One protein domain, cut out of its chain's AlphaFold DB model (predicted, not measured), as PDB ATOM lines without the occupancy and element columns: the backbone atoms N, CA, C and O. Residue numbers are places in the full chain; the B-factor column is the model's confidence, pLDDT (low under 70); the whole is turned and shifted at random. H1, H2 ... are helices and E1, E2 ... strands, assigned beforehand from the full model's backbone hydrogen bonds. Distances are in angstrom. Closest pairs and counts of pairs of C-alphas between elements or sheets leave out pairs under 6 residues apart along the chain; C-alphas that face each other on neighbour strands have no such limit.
ATOM      1  N   GLN A  19     317.844 205.712 280.463       88.69
ATOM      2  CA  GLN A  19     318.130 206.838 281.353       88.69
ATOM      3  C   GLN A  19     317.360 208.100 280.950       88.69
ATOM      4  O   GLN A  19     316.689 208.693 281.781       88.69
ATOM      5  N   GLN A  20     317.390 208.479 279.666       86.31
ATOM      6  CA  GLN A  20     316.626 209.634 279.176       86.31
ATOM      7  C   GLN A  20     315.131 209.486 279.463       86.31
ATOM      8  O   GLN A  20     314.449 210.460 279.765       86.31
ATOM      9  N   TRP A  21     314.620 208.259 279.382       86.56
ATOM     10  CA  TRP A  21     313.246 207.963 279.747       86.56
ATOM     11  C   TRP A  21     312.971 208.154 281.251       86.56
ATOM     12  O   TRP A  21     311.976 208.782 281.616       86.56
ATOM     13  N   GLU A  22     313.853 207.674 282.127       87.50
ATOM     14  CA  GLU A  22     313.746 207.894 283.577       87.50
ATOM     15  C   GLU A  22     313.778 209.396 283.920       87.50
ATOM     16  O   GLU A  22     312.930 209.873 284.681       87.50
ATOM     17  N   ASP A  23     314.644 210.168 283.254       88.25
ATOM     18  CA  ASP A  23     314.729 211.625 283.403       88.25
ATOM     19  C   ASP A  23     313.425 212.327 282.968       88.25
ATOM     20  O   ASP A  23     312.982 213.302 283.589       88.25
ATOM     21  N   ILE A  24     312.763 211.830 281.912       85.81
ATOM     22  CA  ILE A  24     311.444 212.323 281.488       85.81
ATOM     23  C   ILE A  24     310.415 212.057 282.583       85.81
ATOM     24  O   ILE A  24     309.686 212.978 282.958       85.81
ATOM     25  N   GLN A  25     310.356 210.840 283.132       86.75
ATOM     26  CA  GLN A  25     309.410 210.511 284.201       86.75
ATOM     27  C   GLN A  25     309.622 211.385 285.438       86.75
ATOM     28  O   GLN A  25     308.652 211.888 286.014       86.75
ATOM     29  N   GLU A  26     310.876 211.586 285.839       89.31
ATOM     30  CA  GLU A  26     311.218 212.458 286.956       89.31
ATOM     31  C   GLU A  26     310.819 213.905 286.667       89.31
ATOM     32  O   GLU A  26     310.246 214.573 287.530       89.31
ATOM     33  N   THR A  27     311.035 214.390 285.444       89.25
ATOM     34  CA  THR A  27     310.661 215.757 285.069       89.25
ATOM     35  C   THR A  27     309.145 215.956 285.049       89.25
ATOM     36  O   THR A  27     308.679 217.001 285.505       89.25
ATOM     37  N   ILE A  28     308.365 214.960 284.602       87.12
ATOM     38  CA  ILE A  28     306.898 215.006 284.700       87.12
ATOM     39  C   ILE A  28     306.513 215.191 286.167       87.12
ATOM     40  O   ILE A  28     305.837 216.158 286.513       87.12
ATOM     41  N   LYS A  29     307.001 214.301 287.041       86.00
ATOM     42  CA  LYS A  29     306.646 214.283 288.466       86.00
ATOM     43  C   LYS A  29     307.087 215.542 289.213       86.00
ATOM     44  O   LYS A  29     306.352 216.045 290.059       86.00
ATOM     45  N   SER A  30     308.292 216.032 288.937       87.38
ATOM     46  CA  SER A  30     308.910 217.120 289.700       87.38
ATOM     47  C   SER A  30     308.541 218.509 289.186       87.38
ATOM     48  O   SER A  30     308.407 219.418 290.007       87.38
ATOM     49  N   LYS A  31     308.378 218.684 287.866       88.38
ATOM     50  CA  LYS A  31     308.187 219.995 287.229       88.38
ATOM     51  C   LYS A  31     306.797 220.145 286.631       88.38
ATOM     52  O   LYS A  31     306.057 221.008 287.086       88.38
ATOM     53  N   ASP A  32     306.409 219.289 285.687       86.12
ATOM     54  CA  ASP A  32     305.171 219.498 284.911       86.12
ATOM     55  C   ASP A  32     303.905 219.419 285.775       86.12
ATOM     56  O   ASP A  32     302.929 220.122 285.513       86.12
ATOM     57  N   LEU A  33     303.940 218.590 286.824       80.19
ATOM     58  CA  LEU A  33     302.879 218.491 287.828       80.19
ATOM     59  C   LEU A  33     302.776 219.738 288.718       80.19
ATOM     60  O   LEU A  33     301.691 220.087 289.169       80.19
ATOM     61  N   LYS A  34     303.900 220.406 288.987       81.50
ATOM     62  CA  LYS A  34     303.941 221.596 289.848       81.50
ATOM     63  C   LYS A  34     303.753 222.892 289.064       81.50
ATOM     64  O   LYS A  34     303.602 223.947 289.673       81.50
ATOM     65  N   CYS A  35     303.783 222.830 287.732       79.06
ATOM     66  CA  CYS A  35     303.576 223.993 286.886       79.06
ATOM     67  C   CYS A  35     302.147 224.532 287.073       79.06
ATOM     68  O   CYS A  35     301.184 223.792 286.825       79.06
ATOM     69  N   PRO A  36     301.989 225.809 287.470       78.88
ATOM     70  CA  PRO A  36     300.674 226.428 287.547       78.88
ATOM     71  C   PRO A  36     300.007 226.433 286.166       78.88
ATOM     72  O   PRO A  36     300.654 226.252 285.127       78.88
ATOM     73  N   SER A  37     298.687 226.622 286.146       81.12
ATOM     74  CA  SER A  37     298.000 226.935 284.892       81.12
ATOM     75  C   SER A  37     298.592 228.212 284.289       81.12
ATOM     76  O   SER A  37     299.052 229.078 285.034       81.12
ATOM     77  N   GLU A  38     298.556 228.351 282.960       79.31
ATOM     78  CA  GLU A  38     298.971 229.592 282.279       79.31
ATOM     79  C   GLU A  38     298.231 230.811 282.852       79.31
ATOM     80  O   GLU A  38     298.802 231.889 282.980       79.31
ATOM     81  N   ASP A  39     296.997 230.590 283.306       82.75
ATOM     82  CA  ASP A  39     296.113 231.602 283.875       82.75
ATOM     83  C   ASP A  39     296.391 231.887 285.375       82.75
ATOM     84  O   ASP A  39     295.607 232.574 286.024       82.75
ATOM     85  N   GLY A  40     297.424 231.282 285.983       84.81
ATOM     86  CA  GLY A  40     297.714 231.385 287.428       84.81
ATOM     87  C   GLY A  40     296.687 230.697 288.341       84.81
ATOM     88  O   GLY A  40     296.738 230.823 289.563       84.81
ATOM     89  N   LYS A  41     295.741 229.965 287.748       84.56
ATOM     90  CA  LYS A  41     294.596 229.352 288.432       84.56
ATOM     91  C   LYS A  41     294.981 228.089 289.206       84.56
ATOM     92  O   LYS A  41     295.904 227.384 288.781       84.56
ATOM     93  N   PRO A  42     294.261 227.769 290.301       79.31
ATOM     94  CA  PRO A  42     294.506 226.557 291.061       79.31
ATOM     95  C   PRO A  42     294.293 225.334 290.171       79.31
ATOM     96  O   PRO A  42     293.317 225.228 289.422       79.31
ATOM     97  N   VAL A  43     295.252 224.419 290.253       81.25
ATOM     98  CA  VAL A  43     295.282 223.185 289.483       81.25
ATOM     99  C   VAL A  43     295.117 222.032 290.448       81.25
ATOM    100  O   VAL A  43     295.959 221.824 291.320       81.25
ATOM    101  N   ILE A  44     294.066 221.246 290.249       81.12
ATOM    102  CA  ILE A  44     293.934 219.952 290.904       81.12
ATOM    103  C   ILE A  44     294.396 218.916 289.894       81.12
ATOM    104  O   ILE A  44     293.775 218.693 288.847       81.12
ATOM    105  N   LEU A  45     295.534 218.297 290.190       77.88
ATOM    106  CA  LEU A  45     295.986 217.145 289.433       77.88
ATOM    107  C   LEU A  45     295.004 216.019 289.671       77.88
ATOM    108  O   LEU A  45     294.996 215.411 290.736       77.88
ATOM    109  N   SER A  46     294.176 215.755 288.665       72.75
ATOM    110  CA  SER A  46     293.269 214.630 288.769       72.75
ATOM    111  C   SER A  46     294.076 213.343 288.724       72.75
ATOM    112  O   SER A  46     293.975 212.550 289.653       72.75
ATOM    113  N   LYS A  47     294.850 213.111 287.648       74.50
ATOM    114  CA  LYS A  47     295.446 211.799 287.349       74.50
ATOM    115  C   LYS A  47     296.647 211.928 286.401       74.50
ATOM    116  O   LYS A  47     296.618 212.723 285.460       74.50
ATOM    117  N   LEU A  48     297.679 211.108 286.612       78.81
ATOM    118  CA  LEU A  48     298.856 211.007 285.741       78.81
ATOM    119  C   LEU A  48     299.077 209.550 285.320       78.81
ATOM    120  O   LEU A  48     299.103 208.651 286.159       78.81
ATOM    121  N   PHE A  49     299.287 209.332 284.026       81.31
ATOM    122  CA  PHE A  49     299.731 208.069 283.463       81.31
ATOM    123  C   PHE A  49     301.077 208.262 282.766       81.31
ATOM    124  O   PHE A  49     301.148 208.791 281.663       81.31
ATOM    125  N   ALA A  50     302.163 207.828 283.407       76.94
ATOM    126  CA  ALA A  50     303.444 207.801 282.718       76.94
ATOM    127  C   ALA A  50     303.390 206.725 281.616       76.94
ATOM    128  O   ALA A  50     303.046 205.581 281.935       76.94
ATOM    129  N   PRO A  51     303.729 207.060 280.359       82.38
ATOM    130  CA  PRO A  51     303.814 206.074 279.292       82.38
ATOM    131  C   PRO A  51     304.881 205.034 279.618       82.38
ATOM    132  O   PRO A  51     305.710 205.212 280.505       82.38
ATOM    133  N   THR A  52     304.860 203.909 278.933       87.88
ATOM    134  CA  THR A  52     305.905 202.896 279.015       87.88
ATOM    135  C   THR A  52     307.064 203.270 278.095       87.88
ATOM    136  O   THR A  52     306.891 203.959 277.091       87.88
ATOM    137  N   TYR A  53     308.262 202.762 278.393       88.00
ATOM    138  CA  TYR A  53     309.430 202.950 277.527       88.00
ATOM    139  C   TYR A  53     309.168 202.502 276.076       88.00
ATOM    140  O   TYR A  53     309.627 203.152 275.141       88.00
ATOM    141  N   ASN A  54     308.410 201.415 275.888       88.44
ATOM    142  CA  ASN A  54     308.076 200.909 274.558       88.44
ATOM    143  C   ASN A  54     307.129 201.854 273.811       88.44
ATOM    144  O   ASN A  54     307.407 202.161 272.660       88.44
ATOM    145  N   GLU A  55     306.093 202.385 274.472       88.56
ATOM    146  CA  GLU A  55     305.195 203.389 273.874       88.56
ATOM    147  C   GLU A  55     305.986 204.622 273.403       88.56
ATOM    148  O   GLU A  55     305.815 205.080 272.275       88.56
ATOM    149  N   VAL A  56     306.927 205.118 274.218       86.88
ATOM    150  CA  VAL A  56     307.780 206.254 273.825       86.88
ATOM    151  C   VAL A  56     308.686 205.892 272.652       86.88
ATOM    152  O   VAL A  56     308.812 206.659 271.700       86.88
ATOM    153  N   LYS A  57     309.312 204.716 272.694       88.75
ATOM    154  CA  LYS A  57     310.190 204.243 271.623       88.75
ATOM    155  C   LYS A  57     309.443 204.096 270.294       88.75
ATOM    156  O   LYS A  57     309.981 204.481 269.255       88.75
ATOM    157  N   ASP A  58     308.224 203.571 270.324       90.19
ATOM    158  CA  ASP A  58     307.384 203.403 269.137       90.19
ATOM    159  C   ASP A  58     306.967 204.762 268.562       90.19
ATOM    160  O   ASP A  58     307.053 204.976 267.354       90.19
ATOM    161  N   MET A  59     306.637 205.721 269.430       90.50
ATOM    162  CA  MET A  59     306.309 207.092 269.041       90.50
ATOM    163  C   MET A  59     307.490 207.806 268.354       90.50
ATOM    164  O   MET A  59     307.299 208.550 267.389       90.50
ATOM    165  N   PHE A  60     308.729 207.563 268.800       89.94
ATOM    166  CA  PHE A  60     309.935 208.101 268.153       89.94
ATOM    167  C   PHE A  60     310.122 207.518 266.759       89.94
ATOM    168  O   PHE A  60     310.282 208.264 265.798       89.94
ATOM    169  N   LYS A  61     310.034 206.189 266.656       92.00
ATOM    170  CA  LYS A  61     310.142 205.489 265.378       92.00
ATOM    171  C   LYS A  61     309.106 206.004 264.380       92.00
ATOM    172  O   LYS A  61     309.433 206.229 263.220       92.00
ATOM    173  N   GLU A  62     307.873 206.217 264.828       92.50
ATOM    174  CA  GLU A  62     306.831 206.741 263.954       92.50
ATOM    175  C   GLU A  62     307.071 208.199 263.556       92.50
ATOM    176  O   GLU A  62     306.868 208.574 262.400       92.50
ATOM    177  N   THR A  63     307.562 209.021 264.481       91.12
ATOM    178  CA  THR A  63     307.944 210.403 264.169       91.12
ATOM    179  C   THR A  63     309.015 210.438 263.078       91.12
ATOM    180  O   THR A  63     308.888 211.202 262.118       91.12
ATOM    181  N   ASP A  64     310.031 209.580 263.174       92.12
ATOM    182  CA  ASP A  64     311.077 209.464 262.157       92.12
ATOM    183  C   ASP A  64     310.499 208.999 260.809       92.12
ATOM    184  O   ASP A  64     310.801 209.605 259.776       92.12
ATOM    185  N   ASN A  65     309.577 208.027 260.806       92.88
ATOM    186  CA  ASN A  65     308.872 207.595 259.592       92.88
ATOM    187  C   ASN A  65     308.135 208.764 258.909       92.88
ATOM    188  O   ASN A  65     308.252 208.953 257.698       92.88
ATOM    189  N   VAL A  66     307.413 209.585 259.679       92.19
ATOM    190  CA  VAL A  66     306.694 210.774 259.177       92.19
ATOM    191  C   VAL A  66     307.660 211.824 258.612       92.19
ATOM    192  O   VAL A  66     307.355 212.513 257.633       92.19
ATOM    193  N   LEU A  67     308.848 211.966 259.201       92.88
ATOM    194  CA  LEU A  67     309.875 212.888 258.713       92.88
ATOM    195  C   LEU A  67     310.578 212.390 257.444       92.88
ATOM    196  O   LEU A  67     311.005 213.211 256.624       92.88
ATOM    197  N   GLU A  68     310.684 211.082 257.247       93.69
ATOM    198  CA  GLU A  68     311.291 210.484 256.058       93.69
ATOM    199  C   GLU A  68     310.302 210.359 254.892       93.69
ATOM    200  O   GLU A  68     310.690 210.536 253.733       93.69
ATOM    201  N   ASP A  69     309.014 210.161 255.180       94.12
ATOM    202  CA  ASP A  69     307.986 209.999 254.160       94.12
ATOM    203  C   ASP A  69     307.807 211.270 253.303       94.12
ATOM    204  O   ASP A  69     307.739 212.412 253.783       94.12
ATOM    205  N   LYS A  70     307.771 211.061 251.983       93.81
ATOM    206  CA  LYS A  70     307.583 212.103 250.963       93.81
ATOM    207  C   LYS A  70     306.110 212.430 250.731       93.81
ATOM    208  O   LYS A  70     305.824 213.523 250.254       93.81
ATOM    209  N   ASN A  71     305.206 211.505 251.051       94.00
ATOM    210  CA  ASN A  71     303.767 211.660 250.841       94.00
ATOM    211  C   ASN A  71     303.069 212.323 252.035       94.00
ATOM    212  O   ASN A  71     301.945 212.809 251.910       94.00
ATOM    213  N   THR A  72     303.738 212.368 253.185       93.56
ATOM    214  CA  THR A  72     303.252 213.050 254.380       93.56
ATOM    215  C   THR A  72     302.968 214.523 254.092       93.56
ATOM    216  O   THR A  72     303.773 215.238 253.492       93.56
ATOM    217  N   ASN A  73     301.820 215.000 254.588       94.50
ATOM    218  CA  ASN A  73     301.414 216.395 254.479       94.50
ATOM    219  C   ASN A  73     302.538 217.328 254.966       94.50
ATOM    220  O   ASN A  73     302.981 217.250 256.116       94.50
ATOM    221  N   GLN A  74     302.969 218.253 254.105       93.50
ATOM    222  CA  GLN A  74     304.089 219.154 254.390       93.50
ATOM    223  C   GLN A  74     303.876 219.977 255.669       93.50
ATOM    224  O   GLN A  74     304.827 220.257 256.401       93.50
ATOM    225  N   GLY A  75     302.629 220.330 255.982       92.00
ATOM    226  CA  GLY A  75     302.263 221.020 257.210       92.00
ATOM    227  C   GLY A  75     302.431 220.165 258.471       92.00
ATOM    228  O   GLY A  75     302.821 220.710 259.500       92.00
ATOM    229  N   ILE A  76     302.164 218.855 258.407       92.25
ATOM    230  CA  ILE A  76     302.432 217.911 259.509       92.25
ATOM    231  C   ILE A  76     303.941 217.738 259.670       92.25
ATOM    232  O   ILE A  76     304.469 217.872 260.769       92.25
ATOM    233  N   LYS A  77     304.658 217.542 258.560       93.94
ATOM    234  CA  LYS A  77     306.117 217.401 258.550       93.94
ATOM    235  C   LYS A  77     306.823 218.623 259.140       93.94
ATOM    236  O   LYS A  77     307.789 218.492 259.886       93.94
ATOM    237  N   THR A  78     306.331 219.818 258.822       94.69
ATOM    238  CA  THR A  78     306.871 221.083 259.338       94.69
ATOM    239  C   THR A  78     306.625 221.216 260.837       94.69
ATOM    240  O   THR A  78     307.562 221.514 261.575       94.69
ATOM    241  N   ALA A  79     305.407 220.919 261.301       92.31
ATOM    242  CA  ALA A  79     305.078 220.906 262.725       92.31
ATOM    243  C   ALA A  79     305.919 219.867 263.492       92.31
ATOM    244  O   ALA A  79     306.513 220.190 264.518       92.31
ATOM    245  N   MET A  80     306.094 218.659 262.945       93.38
ATOM    246  CA  MET A  80     306.941 217.629 263.554       93.38
ATOM    247  C   MET A  80     308.409 218.029 263.638       93.38
ATOM    248  O   MET A  80     309.044 217.806 264.663       93.38
ATOM    249  N   LYS A  81     308.958 218.697 262.621       94.38
ATOM    250  CA  LYS A  81     310.321 219.245 262.714       94.38
ATOM    251  C   LYS A  81     310.451 220.271 263.838       94.38
ATOM    252  O   LYS A  81     311.482 220.299 264.503       94.38
ATOM    253  N   GLN A  82     309.436 221.107 264.064       93.56
ATOM    254  CA  GLN A  82     309.443 222.053 265.184       93.56
ATOM    255  C   GLN A  82     309.416 221.325 266.531       93.56
ATOM    256  O   GLN A  82     310.198 221.675 267.413       93.56
ATOM    257  N   VAL A  83     308.584 220.286 266.662       92.25
ATOM    258  CA  VAL A  83     308.525 219.418 267.851       92.25
ATOM    259  C   VAL A  83     309.869 218.725 268.103       92.25
ATOM    260  O   VAL A  83     310.389 218.775 269.212       92.25
ATOM    261  N   VAL A  84     310.475 218.118 267.082       92.25
ATOM    262  CA  VAL A  84     311.742 217.376 267.208       92.25
ATOM    263  C   VAL A  84     312.919 218.293 267.542       92.25
ATOM    264  O   VAL A  84     313.779 217.932 268.344       92.25
ATOM    265  N   ASN A  85     312.958 219.495 266.964       91.12
ATOM    266  CA  ASN A  85     314.022 220.464 267.233       91.12
ATOM    267  C   ASN A  85     313.874 221.161 268.592       91.12
ATOM    268  O   ASN A  85     314.808 221.828 269.049       91.12
ATOM    269  N   ASN A  86     312.718 221.031 269.242       88.88
ATOM    270  CA  ASN A  86     312.490 221.629 270.538       88.88
ATOM    271  C   ASN A  86     313.173 220.812 271.641       88.88
ATOM    272  O   ASN A  86     312.806 219.680 271.938       88.88
ATOM    273  N   ARG A  87     314.188 221.413 272.269       81.06
ATOM    274  CA  ARG A  87     314.940 220.809 273.380       81.06
ATOM    275  C   ARG A  87     314.334 221.104 274.751       81.06
ATOM    276  O   ARG A  87     314.873 220.661 275.763       81.06
ATOM    277  N   ALA A  88     313.262 221.893 274.812       79.12
ATOM    278  CA  ALA A  88     312.593 222.190 276.065       79.12
ATOM    279  C   ALA A  88     311.787 220.968 276.503       79.12
ATOM    280  O   ALA A  88     310.651 220.768 276.078       79.12
ATOM    281  N   PHE A  89     312.384 220.169 277.385       78.25
ATOM    282  CA  PHE A  89     311.705 219.009 277.939       78.25
ATOM    283  C   PHE A  89     310.454 219.433 278.713       78.25
ATOM    284  O   PHE A  89     309.451 218.739 278.645       78.25
ATOM    285  N   ILE A  90     310.492 220.530 279.471       84.94
ATOM    286  CA  ILE A  90     309.417 220.938 280.397       84.94
ATOM    287  C   ILE A  90     308.196 221.451 279.629       84.94
ATOM    288  O   ILE A  90     308.350 222.189 278.653       84.94
ATOM    289  N   ALA A  91     306.994 221.117 280.103       88.06
ATOM    290  CA  ALA A  91     305.761 221.707 279.599       88.06
ATOM    291  C   ALA A  91     305.796 223.238 279.749       88.06
ATOM    292  O   ALA A  91     305.948 223.774 280.845       88.06
ATOM    293  N   SER A  92     305.680 223.952 278.631       90.12
ATOM    294  CA  SER A  92     305.749 225.415 278.590       90.12
ATOM    295  C   SER A  92     304.733 225.980 277.597       90.12
ATOM    296  O   SER A  92     304.386 225.273 276.649       90.12
ATOM    297  N   PRO A  93     304.330 227.259 277.722       91.31
ATOM    298  CA  PRO A  93     303.416 227.891 276.764       91.31
ATOM    299  C   PRO A  93     303.929 227.849 275.319       91.31
ATOM    300  O   PRO A  93     303.170 227.715 274.361       91.31
ATOM    301  N   LYS A  94     305.254 227.902 275.138       92.38
ATOM    302  CA  LYS A  94     305.880 227.746 273.821       92.38
ATOM    303  C   LYS A  94     305.639 226.346 273.251       92.38
ATOM    304  O   LYS A  94     305.298 226.217 272.079       92.38
ATOM    305  N   ASN A  95     305.796 225.310 274.073       93.50
ATOM    306  CA  ASN A  95     305.526 223.933 273.667       93.50
ATOM    307  C   ASN A  95     304.037 223.717 273.383       93.50
ATOM    308  O   ASN A  95     303.714 223.023 272.423       93.50
ATOM    309  N   THR A  96     303.157 224.343 274.174       94.44
ATOM    310  CA  THR A  96     301.702 224.357 273.960       94.44
ATOM    311  C   THR A  96     301.378 224.815 272.549       94.44
ATOM    312  O   THR A  96     300.763 224.056 271.811       94.44
ATOM    313  N   LYS A  97     301.884 225.976 272.118       94.50
ATOM    314  CA  LYS A  97     301.641 226.491 270.759       94.50
ATOM    315  C   LYS A  97     302.140 225.544 269.659       94.50
ATOM    316  O   LYS A  97     301.444 225.331 268.670       94.50
ATOM    317  N   ILE A  98     303.326 224.953 269.834       93.56
ATOM    318  CA  ILE A  98     303.910 224.022 268.852       93.56
ATOM    319  C   ILE A  98     303.052 222.754 268.722       93.56
ATOM    320  O   ILE A  98     302.704 222.353 267.612       93.56
ATOM    321  N   ILE A  99     302.700 222.126 269.848       94.81
ATOM    322  CA  ILE A  99     301.898 220.895 269.857       94.81
ATOM    323  C   ILE A  99     300.458 221.183 269.419       94.81
ATOM    324  O   ILE A  99     299.889 220.403 268.663       94.81
ATOM    325  N   GLN A 100     299.878 222.317 269.807       95.12
ATOM    326  CA  GLN A 100     298.546 222.730 269.370       95.12
ATOM    327  C   GLN A 100     298.470 222.845 267.843       95.12
ATOM    328  O   GLN A 100     297.578 222.260 267.238       95.12
ATOM    329  N   GLY A 101     299.444 223.493 267.194       93.81
ATOM    330  CA  GLY A 101     299.484 223.578 265.727       93.81
ATOM    331  C   GLY A 101     299.619 222.217 265.024       93.81
ATOM    332  O   GLY A 101     299.200 222.064 263.872       93.81
ATOM    333  N   LEU A 102     300.182 221.214 265.708       94.25
ATOM    334  CA  LEU A 102     300.216 219.827 265.239       94.25
ATOM    335  C   LEU A 102     298.851 219.136 265.420       94.25
ATOM    336  O   LEU A 102     298.366 218.508 264.481       94.25
ATOM    337  N   LEU A 103     298.224 219.266 266.593       95.31
ATOM    338  CA  LEU A 103     296.974 218.582 266.960       95.31
ATOM    339  C   LEU A 103     295.710 219.216 266.364       95.31
ATOM    340  O   LEU A 103     294.695 218.537 266.216       95.31
ATOM    341  N   GLN A 104     295.786 220.474 265.929       94.19
ATOM    342  CA  GLN A 104     294.786 221.106 265.063       94.19
ATOM    343  C   GLN A 104     294.706 220.451 263.675       94.19
ATOM    344  O   GLN A 104     293.845 220.796 262.873       94.19
ATOM    345  N   LYS A 105     295.594 219.500 263.364       93.44
ATOM    346  CA  LYS A 105     295.530 218.662 262.168       93.44
ATOM    347  C   LYS A 105     295.208 217.231 262.579       93.44
ATOM    348  O   LYS A 105     295.532 216.781 263.680       93.44
ATOM    349  N   ARG A 106     294.613 216.479 261.652       92.88
ATOM    350  CA  ARG A 106     294.398 215.041 261.818       92.88
ATOM    351  C   ARG A 106     295.737 214.307 261.701       92.88
ATOM    352  O   ARG A 106     296.143 213.906 260.614       92.88
ATOM    353  N   VAL A 107     296.433 214.197 262.825       93.44
ATOM    354  CA  VAL A 107     297.644 213.388 262.982       93.44
ATOM    355  C   VAL A 107     297.286 211.984 263.458       93.44
ATOM    356  O   VAL A 107     296.212 211.766 264.011       93.44
ATOM    357  N   ALA A 108     298.153 211.011 263.200       92.50
ATOM    358  CA  ALA A 108     297.934 209.658 263.685       92.50
ATOM    359  C   ALA A 108     298.126 209.597 265.211       92.50
ATOM    360  O   ALA A 108     298.995 210.273 265.764       92.50
ATOM    361  N   SER A 109     297.314 208.787 265.888       91.44
ATOM    362  CA  SER A 109     297.307 208.671 267.351       91.44
ATOM    363  C   SER A 109     298.591 208.072 267.928       91.44
ATOM    364  O   SER A 109     298.844 208.203 269.113       91.44
ATOM    365  N   ASN A 110     299.419 207.423 267.110       90.88
ATOM    366  CA  ASN A 110     300.723 206.878 267.497       90.88
ATOM    367  C   ASN A 110     301.850 207.929 267.510       90.88
ATOM    368  O   ASN A 110     302.986 207.599 267.843       90.88
ATOM    369  N   LEU A 111     301.560 209.179 267.136       93.25
ATOM    370  CA  LEU A 111     302.530 210.277 267.121       93.25
ATOM    371  C   LEU A 111     302.590 211.065 268.432       93.25
ATOM    372  O   LEU A 111     303.518 211.848 268.641       93.25
ATOM    373  N   PHE A 112     301.606 210.873 269.301       95.56
ATOM    374  CA  PHE A 112     301.533 211.503 270.607       95.56
ATOM    375  C   PHE A 112     300.884 210.544 271.604       95.56
ATOM    376  O   PHE A 112     300.169 209.633 271.217       95.56
ATOM    377  N   GLU A 113     301.097 210.777 272.892       95.00
ATOM    378  CA  GLU A 113     300.409 210.054 273.961       95.00
ATOM    379  C   GLU A 113     299.827 211.057 274.957       95.00
ATOM    380  O   GLU A 113     300.461 212.060 275.313       95.00
ATOM    381  N   ILE A 114     298.612 210.776 275.429       95.31
ATOM    382  CA  ILE A 114     298.008 211.503 276.545       95.31
ATOM    383  C   ILE A 114     298.519 210.878 277.839       95.31
ATOM    384  O   ILE A 114     298.199 209.739 278.167       95.31
ATOM    385  N   VAL A 115     299.314 211.634 278.590       94.19
ATOM    386  CA  VAL A 115     300.027 211.129 279.773       94.19
ATOM    387  C   VAL A 115     299.469 211.684 281.082       94.19
ATOM    388  O   VAL A 115     299.869 211.277 282.167       94.19
ATOM    389  N   GLY A 116     298.528 212.620 281.034       93.00
ATOM    390  CA  GLY A 116     297.951 213.191 282.245       93.00
ATOM    391  C   GLY A 116     296.708 214.016 281.987       93.00
ATOM    392  O   GLY A 116     296.475 214.485 280.877       93.00
ATOM    393  N   LYS A 117     295.923 214.214 283.044       94.50
ATOM    394  CA  LYS A 117     294.748 215.084 283.053       94.50
ATOM    395  C   LYS A 117     294.727 215.895 284.335       94.50
ATOM    396  O   LYS A 117     294.889 215.361 285.439       94.50
ATOM    397  N   ARG A 118     294.472 217.189 284.197       92.50
ATOM    398  CA  ARG A 118     294.280 218.104 285.321       92.50
ATOM    399  C   ARG A 118     292.973 218.863 285.184       92.50
ATOM    400  O   ARG A 118     292.476 219.085 284.080       92.50
ATOM    401  N   VAL A 119     292.448 219.255 286.333       91.56
ATOM    402  CA  VAL A 119     291.251 220.074 286.464       91.56
ATOM    403  C   VAL A 119     291.703 221.482 286.820       91.56
ATOM    404  O   VAL A 119     292.439 221.677 287.788       91.56
ATOM    405  N   VAL A 120     291.293 222.452 286.010       90.81
ATOM    406  CA  VAL A 120     291.590 223.870 286.204       90.81
ATOM    407  C   VAL A 120     290.287 224.582 286.534       90.81
ATOM    408  O   VAL A 120     289.358 224.592 285.724       90.81
ATOM    409  N   ALA A 121     290.211 225.186 287.719       89.69
ATOM    410  CA  ALA A 121     289.054 225.983 288.110       89.69
ATOM    411  C   ALA A 121     289.145 227.375 287.468       89.69
ATOM    412  O   ALA A 121     290.087 228.119 287.727       89.69
ATOM    413  N   LEU A 122     288.175 227.736 286.624       87.25
ATOM    414  CA  LEU A 122     288.080 229.024 285.928       87.25
ATOM    415  C   LEU A 122     287.166 230.030 286.648       87.25
ATOM    416  O   LEU A 122     286.591 230.895 285.998       87.25
ATOM    417  N   GLY A 123     287.033 229.928 287.969       87.69
ATOM    418  CA  GLY A 123     286.130 230.746 288.780       87.69
ATOM    419  C   GLY A 123     285.317 229.874 289.734       87.69
ATOM    420  O   GLY A 123     285.730 228.759 290.041       87.69
ATOM    421  N   LYS A 124     284.163 230.375 290.190       84.38
ATOM    422  CA  LYS A 124     283.310 229.661 291.159       84.38
ATOM    423  C   LYS A 124     282.605 228.430 290.577       84.38
ATOM    424  O   LYS A 124     282.360 227.488 291.311       84.38
ATOM    425  N   ILE A 125     282.285 228.442 289.280       85.31
ATOM    426  CA  ILE A 125     281.404 227.427 288.667       85.31
ATOM    427  C   ILE A 125     282.069 226.743 287.465       85.31
ATOM    428  O   ILE A 125     281.859 225.562 287.204       85.31
ATOM    429  N   LYS A 126     282.918 227.461 286.722       91.00
ATOM    430  CA  LYS A 126     283.459 226.953 285.460       91.00
ATOM    431  C   LYS A 126     284.689 226.079 285.697       91.00
ATOM    432  O   LYS A 126     285.717 226.558 286.171       91.00
ATOM    433  N   ILE A 127     284.605 224.813 285.303       91.25
ATOM    434  CA  ILE A 127     285.713 223.855 285.339       91.25
ATOM    435  C   ILE A 127     286.217 223.610 283.912       91.25
ATOM    436  O   ILE A 127     285.429 223.483 282.978       91.25
ATOM    437  N   ARG A 128     287.540 223.535 283.734       92.00
ATOM    438  CA  ARG A 128     288.190 223.152 282.473       92.00
ATOM    439  C   ARG A 128     289.094 221.944 282.685       92.00
ATOM    440  O   ARG A 128     289.765 221.837 283.711       92.00
ATOM    441  N   PHE A 129     289.150 221.065 281.689       93.81
ATOM    442  CA  PHE A 129     290.104 219.961 281.650       93.81
ATOM    443  C   PHE A 129     291.263 220.290 280.712       93.81
ATOM    444  O   PHE A 129     291.050 220.573 279.529       93.81
ATOM    445  N   ASP A 130     292.479 220.192 281.242       94.50
ATOM    446  CA  ASP A 130     293.704 220.232 280.448       94.50
ATOM    447  C   ASP A 130     294.341 218.835 280.460       94.50
ATOM    448  O   ASP A 130     294.339 218.134 281.480       94.50
ATOM    449  N   PHE A 131     294.923 218.448 279.333       95.44
ATOM    450  CA  PHE A 131     295.575 217.161 279.129       95.44
ATOM    451  C   PHE A 131     297.069 217.368 278.920       95.44
ATOM    452  O   PHE A 131     297.480 218.220 278.136       95.44
ATOM    453  N   LEU A 132     297.892 216.601 279.630       95.38
ATOM    454  CA  LEU A 132     299.330 216.592 279.407       95.38
ATOM    455  C   LEU A 132     299.594 215.685 278.213       95.38
ATOM    456  O   LEU A 132     299.403 214.471 278.300       95.38
ATOM    457  N   ILE A 133     300.011 216.288 277.108       94.94
ATOM    458  CA  ILE A 133     300.351 215.599 275.871       94.94
ATOM    459  C   ILE A 133     301.863 215.488 275.772       94.94
ATOM    460  O   ILE A 133     302.589 216.464 275.989       94.94
ATOM    461  N   MET A 134     302.328 214.299 275.415       94.00
ATOM    462  CA  MET A 134     303.710 214.047 275.051       94.00
ATOM    463  C   MET A 134     303.772 213.729 273.560       94.00
ATOM    464  O   MET A 134     303.084 212.832 273.090       94.00
ATOM    465  N   CYS A 135     304.593 214.469 272.823       93.56
ATOM    466  CA  CYS A 135     304.831 214.270 271.401       93.56
ATOM    467  C   CYS A 135     306.343 214.308 271.184       93.56
ATOM    468  O   CYS A 135     306.981 215.349 271.382       93.56
ATOM    469  N   TYR A 136     306.932 213.172 270.811       89.56
ATOM    470  CA  TYR A 136     308.388 212.993 270.807       89.56
ATOM    471  C   TYR A 136     309.008 213.376 272.177       89.56
ATOM    472  O   TYR A 136     308.564 212.887 273.213       89.56
ATOM    473  N   ASN A 137     309.999 214.275 272.195       87.50
ATOM    474  CA  ASN A 137     310.618 214.850 273.399       87.50
ATOM    475  C   ASN A 137     309.904 216.101 273.944       87.50
ATOM    476  O   ASN A 137     310.333 216.661 274.956       87.50
ATOM    477  N   THR A 138     308.850 216.575 273.274       92.12
ATOM    478  CA  THR A 138     308.135 217.790 273.669       92.12
ATOM    479  C   THR A 138     306.904 217.430 274.487       92.12
ATOM    480  O   THR A 138     306.166 216.499 274.166       92.12
ATOM    481  N   ARG A 139     306.661 218.200 275.547       93.38
ATOM    482  CA  ARG A 139     305.480 218.070 276.406       93.38
ATOM    483  C   ARG A 139     304.729 219.387 276.474       93.38
ATOM    484  O   ARG A 139     305.361 220.445 276.474       93.38
ATOM    485  N   ALA A 140     303.406 219.319 276.553       95.25
ATOM    486  CA  ALA A 140     302.558 220.486 276.752       95.25
ATOM    487  C   ALA A 140     301.233 220.126 277.421       95.25
ATOM    488  O   ALA A 140     300.711 219.028 277.237       95.25
ATOM    489  N   TRP A 141     300.673 221.083 278.157       95.38
ATOM    490  CA  TRP A 141     299.290 221.017 278.614       95.38
ATOM    491  C   TRP A 141     298.390 221.594 277.523       95.38
ATOM    492  O   TRP A 141     298.497 222.774 277.209       95.38
ATOM    493  N   ILE A 142     297.520 220.769 276.945       96.31
ATOM    494  CA  ILE A 142     296.616 221.141 275.853       96.31
ATOM    495  C   ILE A 142     295.167 221.040 276.339       96.31
ATOM    496  O   ILE A 142     294.804 220.091 277.042       96.31
ATOM    497  N   LYS A 143     294.319 222.009 275.982       95.69
ATOM    498  CA  LYS A 143     292.890 221.971 276.325       95.69
ATOM    499  C   LYS A 143     292.177 220.965 275.424       95.69
ATOM    500  O   LYS A 143     292.553 220.782 274.271       95.69
ATOM    501  N   ALA A 144     291.094 220.358 275.911       95.06
ATOM    502  CA  ALA A 144     290.289 219.439 275.095       95.06
ATOM    503  C   ALA A 144     289.820 220.076 273.771       95.06
ATOM    504  O   ALA A 144     289.884 219.449 272.718       95.06
ATOM    505  N   ILE A 145     289.395 221.344 273.835       94.81
ATOM    506  CA  ILE A 145     288.897 222.107 272.683       94.81
ATOM    507  C   ILE A 145     289.974 222.362 271.618       94.81
ATOM    508  O   ILE A 145     289.656 222.498 270.443       94.81
ATOM    509  N   ASP A 146     291.249 222.344 272.009       95.94
ATOM    510  CA  ASP A 146     292.390 222.543 271.111       95.94
ATOM    511  C   ASP A 146     292.789 221.257 270.357       95.94
ATOM    512  O   ASP A 146     293.723 221.268 269.555       95.94
ATOM    513  N   MET A 147     292.086 220.144 270.601       95.62
ATOM    514  CA  MET A 147     292.319 218.837 269.976       95.62
ATOM    515  C   MET A 147     291.050 218.293 269.288       95.62
ATOM    516  O   MET A 147     290.635 217.164 269.564       95.62
ATOM    517  N   PRO A 148     290.413 219.051 268.376       95.38
ATOM    518  CA  PRO A 148     289.087 218.713 267.846       95.38
ATOM    519  C   PRO A 148     289.045 217.373 267.095       95.38
ATOM    520  O   PRO A 148     288.018 216.698 267.081       95.38
ATOM    521  N   TYR A 149     290.167 216.954 266.504       96.50
ATOM    522  CA  TYR A 149     290.271 215.703 265.745       96.50
ATOM    523  C   TYR A 149     290.607 214.473 266.595       96.50
ATOM    524  O   TYR A 149     290.572 213.367 266.063       96.50
ATOM    525  N   HIS A 150     290.909 214.657 267.885       96.50
ATOM    526  CA  HIS A 150     291.446 213.607 268.765       96.50
ATOM    527  C   HIS A 150     290.523 213.300 269.950       96.50
ATOM    528  O   HIS A 150     290.957 212.926 271.041       96.50
ATOM    529  N   LYS A 151     289.211 213.498 269.759       95.81
ATOM    530  CA  LYS A 151     288.198 213.228 270.790       95.81
ATOM    531  C   LYS A 151     288.195 211.755 271.210       95.81
ATOM    532  O   LYS A 151     288.055 211.458 272.391       95.81
ATOM    533  N   THR A 152     288.414 210.842 270.265       96.12
ATOM    534  CA  THR A 152     288.462 209.396 270.528       96.12
ATOM    535  C   THR A 152     289.599 209.030 271.479       96.12
ATOM    536  O   THR A 152     289.410 208.224 272.387       96.12
ATOM    537  N   GLU A 153     290.771 209.637 271.306       95.75
ATOM    538  CA  GLU A 153     291.959 209.445 272.134       95.75
ATOM    539  C   GLU A 153     291.727 210.001 273.543       95.75
ATOM    540  O   GLU A 153     292.050 209.340 274.532       95.75
ATOM    541  N   ILE A 154     291.088 211.173 273.647       95.81
ATOM    542  CA  ILE A 154     290.670 211.766 274.926       95.81
ATOM    543  C   ILE A 154     289.684 210.844 275.657       95.81
ATOM    544  O   ILE A 154     289.859 210.557 276.844       95.81
ATOM    545  N   ASP A 155     288.664 210.346 274.960       95.38
ATOM    546  CA  ASP A 155     287.654 209.453 275.528       95.38
ATOM    547  C   ASP A 155     288.265 208.114 275.946       95.38
ATOM    548  O   ASP A 155     287.963 207.592 277.022       95.38
ATOM    549  N   HIS A 156     289.169 207.567 275.131       94.69
ATOM    550  CA  HIS A 156     289.914 206.357 275.460       94.69
ATOM    551  C   HIS A 156     290.770 206.552 276.715       94.69
ATOM    552  O   HIS A 156     290.759 205.704 277.610       94.69
ATOM    553  N   PHE A 157     291.463 207.686 276.821       93.94
ATOM    554  CA  PHE A 157     292.253 208.028 277.997       93.94
ATOM    555  C   PHE A 157     291.383 208.137 279.259       93.94
ATOM    556  O   PHE A 157     291.727 207.556 280.292       93.94
ATOM    557  N   ASN A 158     290.226 208.801 279.174       92.81
ATOM    558  CA  ASN A 158     289.272 208.885 280.283       92.81
ATOM    559  C   ASN A 158     288.772 207.489 280.706       92.81
ATOM    560  O   ASN A 158     288.831 207.150 281.886       92.81
ATOM    561  N   LYS A 159     288.402 206.625 279.751       93.50
ATOM    562  CA  LYS A 159     287.990 205.238 280.035       93.50
ATOM    563  C   LYS A 159     289.101 204.414 280.693       93.50
ATOM    564  O   LYS A 159     288.847 203.694 281.657       93.50
ATOM    565  N   LYS A 160     290.340 204.519 280.195       89.75
ATOM    566  CA  LYS A 160     291.530 203.841 280.757       89.75
ATOM    567  C   LYS A 160     291.756 204.255 282.210       89.75
ATOM    568  O   LYS A 160     292.111 203.428 283.052       89.75
ATOM    569  N   ILE A 161     291.529 205.530 282.497       85.50
ATOM    570  CA  ILE A 161     291.549 206.088 283.840       85.50
ATOM    571  C   ILE A 161     290.453 205.458 284.708       85.50
ATOM    572  O   ILE A 161     290.766 204.908 285.761       85.50
ATOM    573  N   ASP A 162     289.197 205.489 284.281       86.00
ATOM    574  CA  ASP A 162     288.082 205.042 285.121       86.00
ATOM    575  C   ASP A 162     288.179 203.541 285.414       86.00
ATOM    576  O   ASP A 162     287.983 203.095 286.550       86.00
ATOM    577  N   PHE A 163     288.636 202.767 284.429       86.62
ATOM    578  CA  PHE A 163     288.899 201.343 284.585       86.62
ATOM    579  C   PHE A 163     289.946 201.047 285.670       86.62
ATOM    580  O   PHE A 163     289.715 200.192 286.529       86.62
TER     581      PHE A 163
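Overview. This is residues 19 to 163 of the 392 residues of an uncharacterized protein of Cavenderia fasciculata (strain SH3) (UniProt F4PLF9). Look first for a strongly twisted sheet of four strands, with H4 crossing over E3 and E4 and H5 crossing over E1 and E2. H2 and H3 gather at the end of the sheet where E3 turns into E4, while H1 grazes the sheet; the link between H2 and H3 and the E2 to E3 turn mark the two ends of the longest axis. The printed part has 145 residues with five named helices and four named strands, in the order H1 E1 H2 H3 H4 E2 E3 E4 H5, a mixed class. The sheet's order is E1, E2, E3, E4, antiparallel throughout. It is compact, with a radius of gyration of the C-alphas of 14.8 A and spans of 50 by 33 by 32 A.

Arrangement. Begin at E2, residues 113 to 121, E3, residues 127 to 135, and E4, residues 138 to 143. They form a meander, each strand the antiparallel neighbour of the one before, and E2 and E3, like E3 and E4, make a hairpin. Find N 120 and O 128 at 2.8 A, and N 133 and O 140 at 2.8 A. On the other side of E2 is the edge strand E1, residues 43 to 48, where N 117 and O 47 are 2.9 A apart. H4, residues 93 to 103, and H5, residues 151 to 163, are on one face of the sheet, giving two layers, helices over a sheet. H4 runs across the strands at a height over the sheet of 7.1 A; its closest C-alphas to E4 are Thr 96 and Ala 140, 4.8 A. H5 also runs across, at 9.7 A; its closest C-alphas to E2 are Ile 114 and Phe 157, 6.9 A. H3, residues 74 to 85, touches H4 as a helical hairpin, closest at the C-alphas of Ala 79 and Leu 102, 5.6 A. H2, residues 53 to 68, touches H3 with residues 63 to 67 alone, closest at the C-alphas of Leu 67 and Lys 77, 5.9 A, at a steep tilt of 50 degrees, opposite ways. H2, H3 and H1, residues 19 to 32, only graze the sheet. In the five helices every O i to N i+4 pair is within hydrogen-bond range.

Along the chain. Find C-alpha 113 at (300.409, 210.054, 273.961), from which E2 runs 24.1 A; E3 runs 25.5 A. H2 is 22.8 A long. H1 begins at C-alpha 19, (318.130, 206.838, 281.353), and H5 ends at C-alpha 163, (288.899, 201.343, 284.585).

Size, cuts and confidence. The C-alphas of Lys 70 and Lys 124, the two farthest apart, are 50.1 A apart. The printed part has no cut, and no link is long. The mean pLDDT of the printed part is 90.1, and no printed residue is under 70.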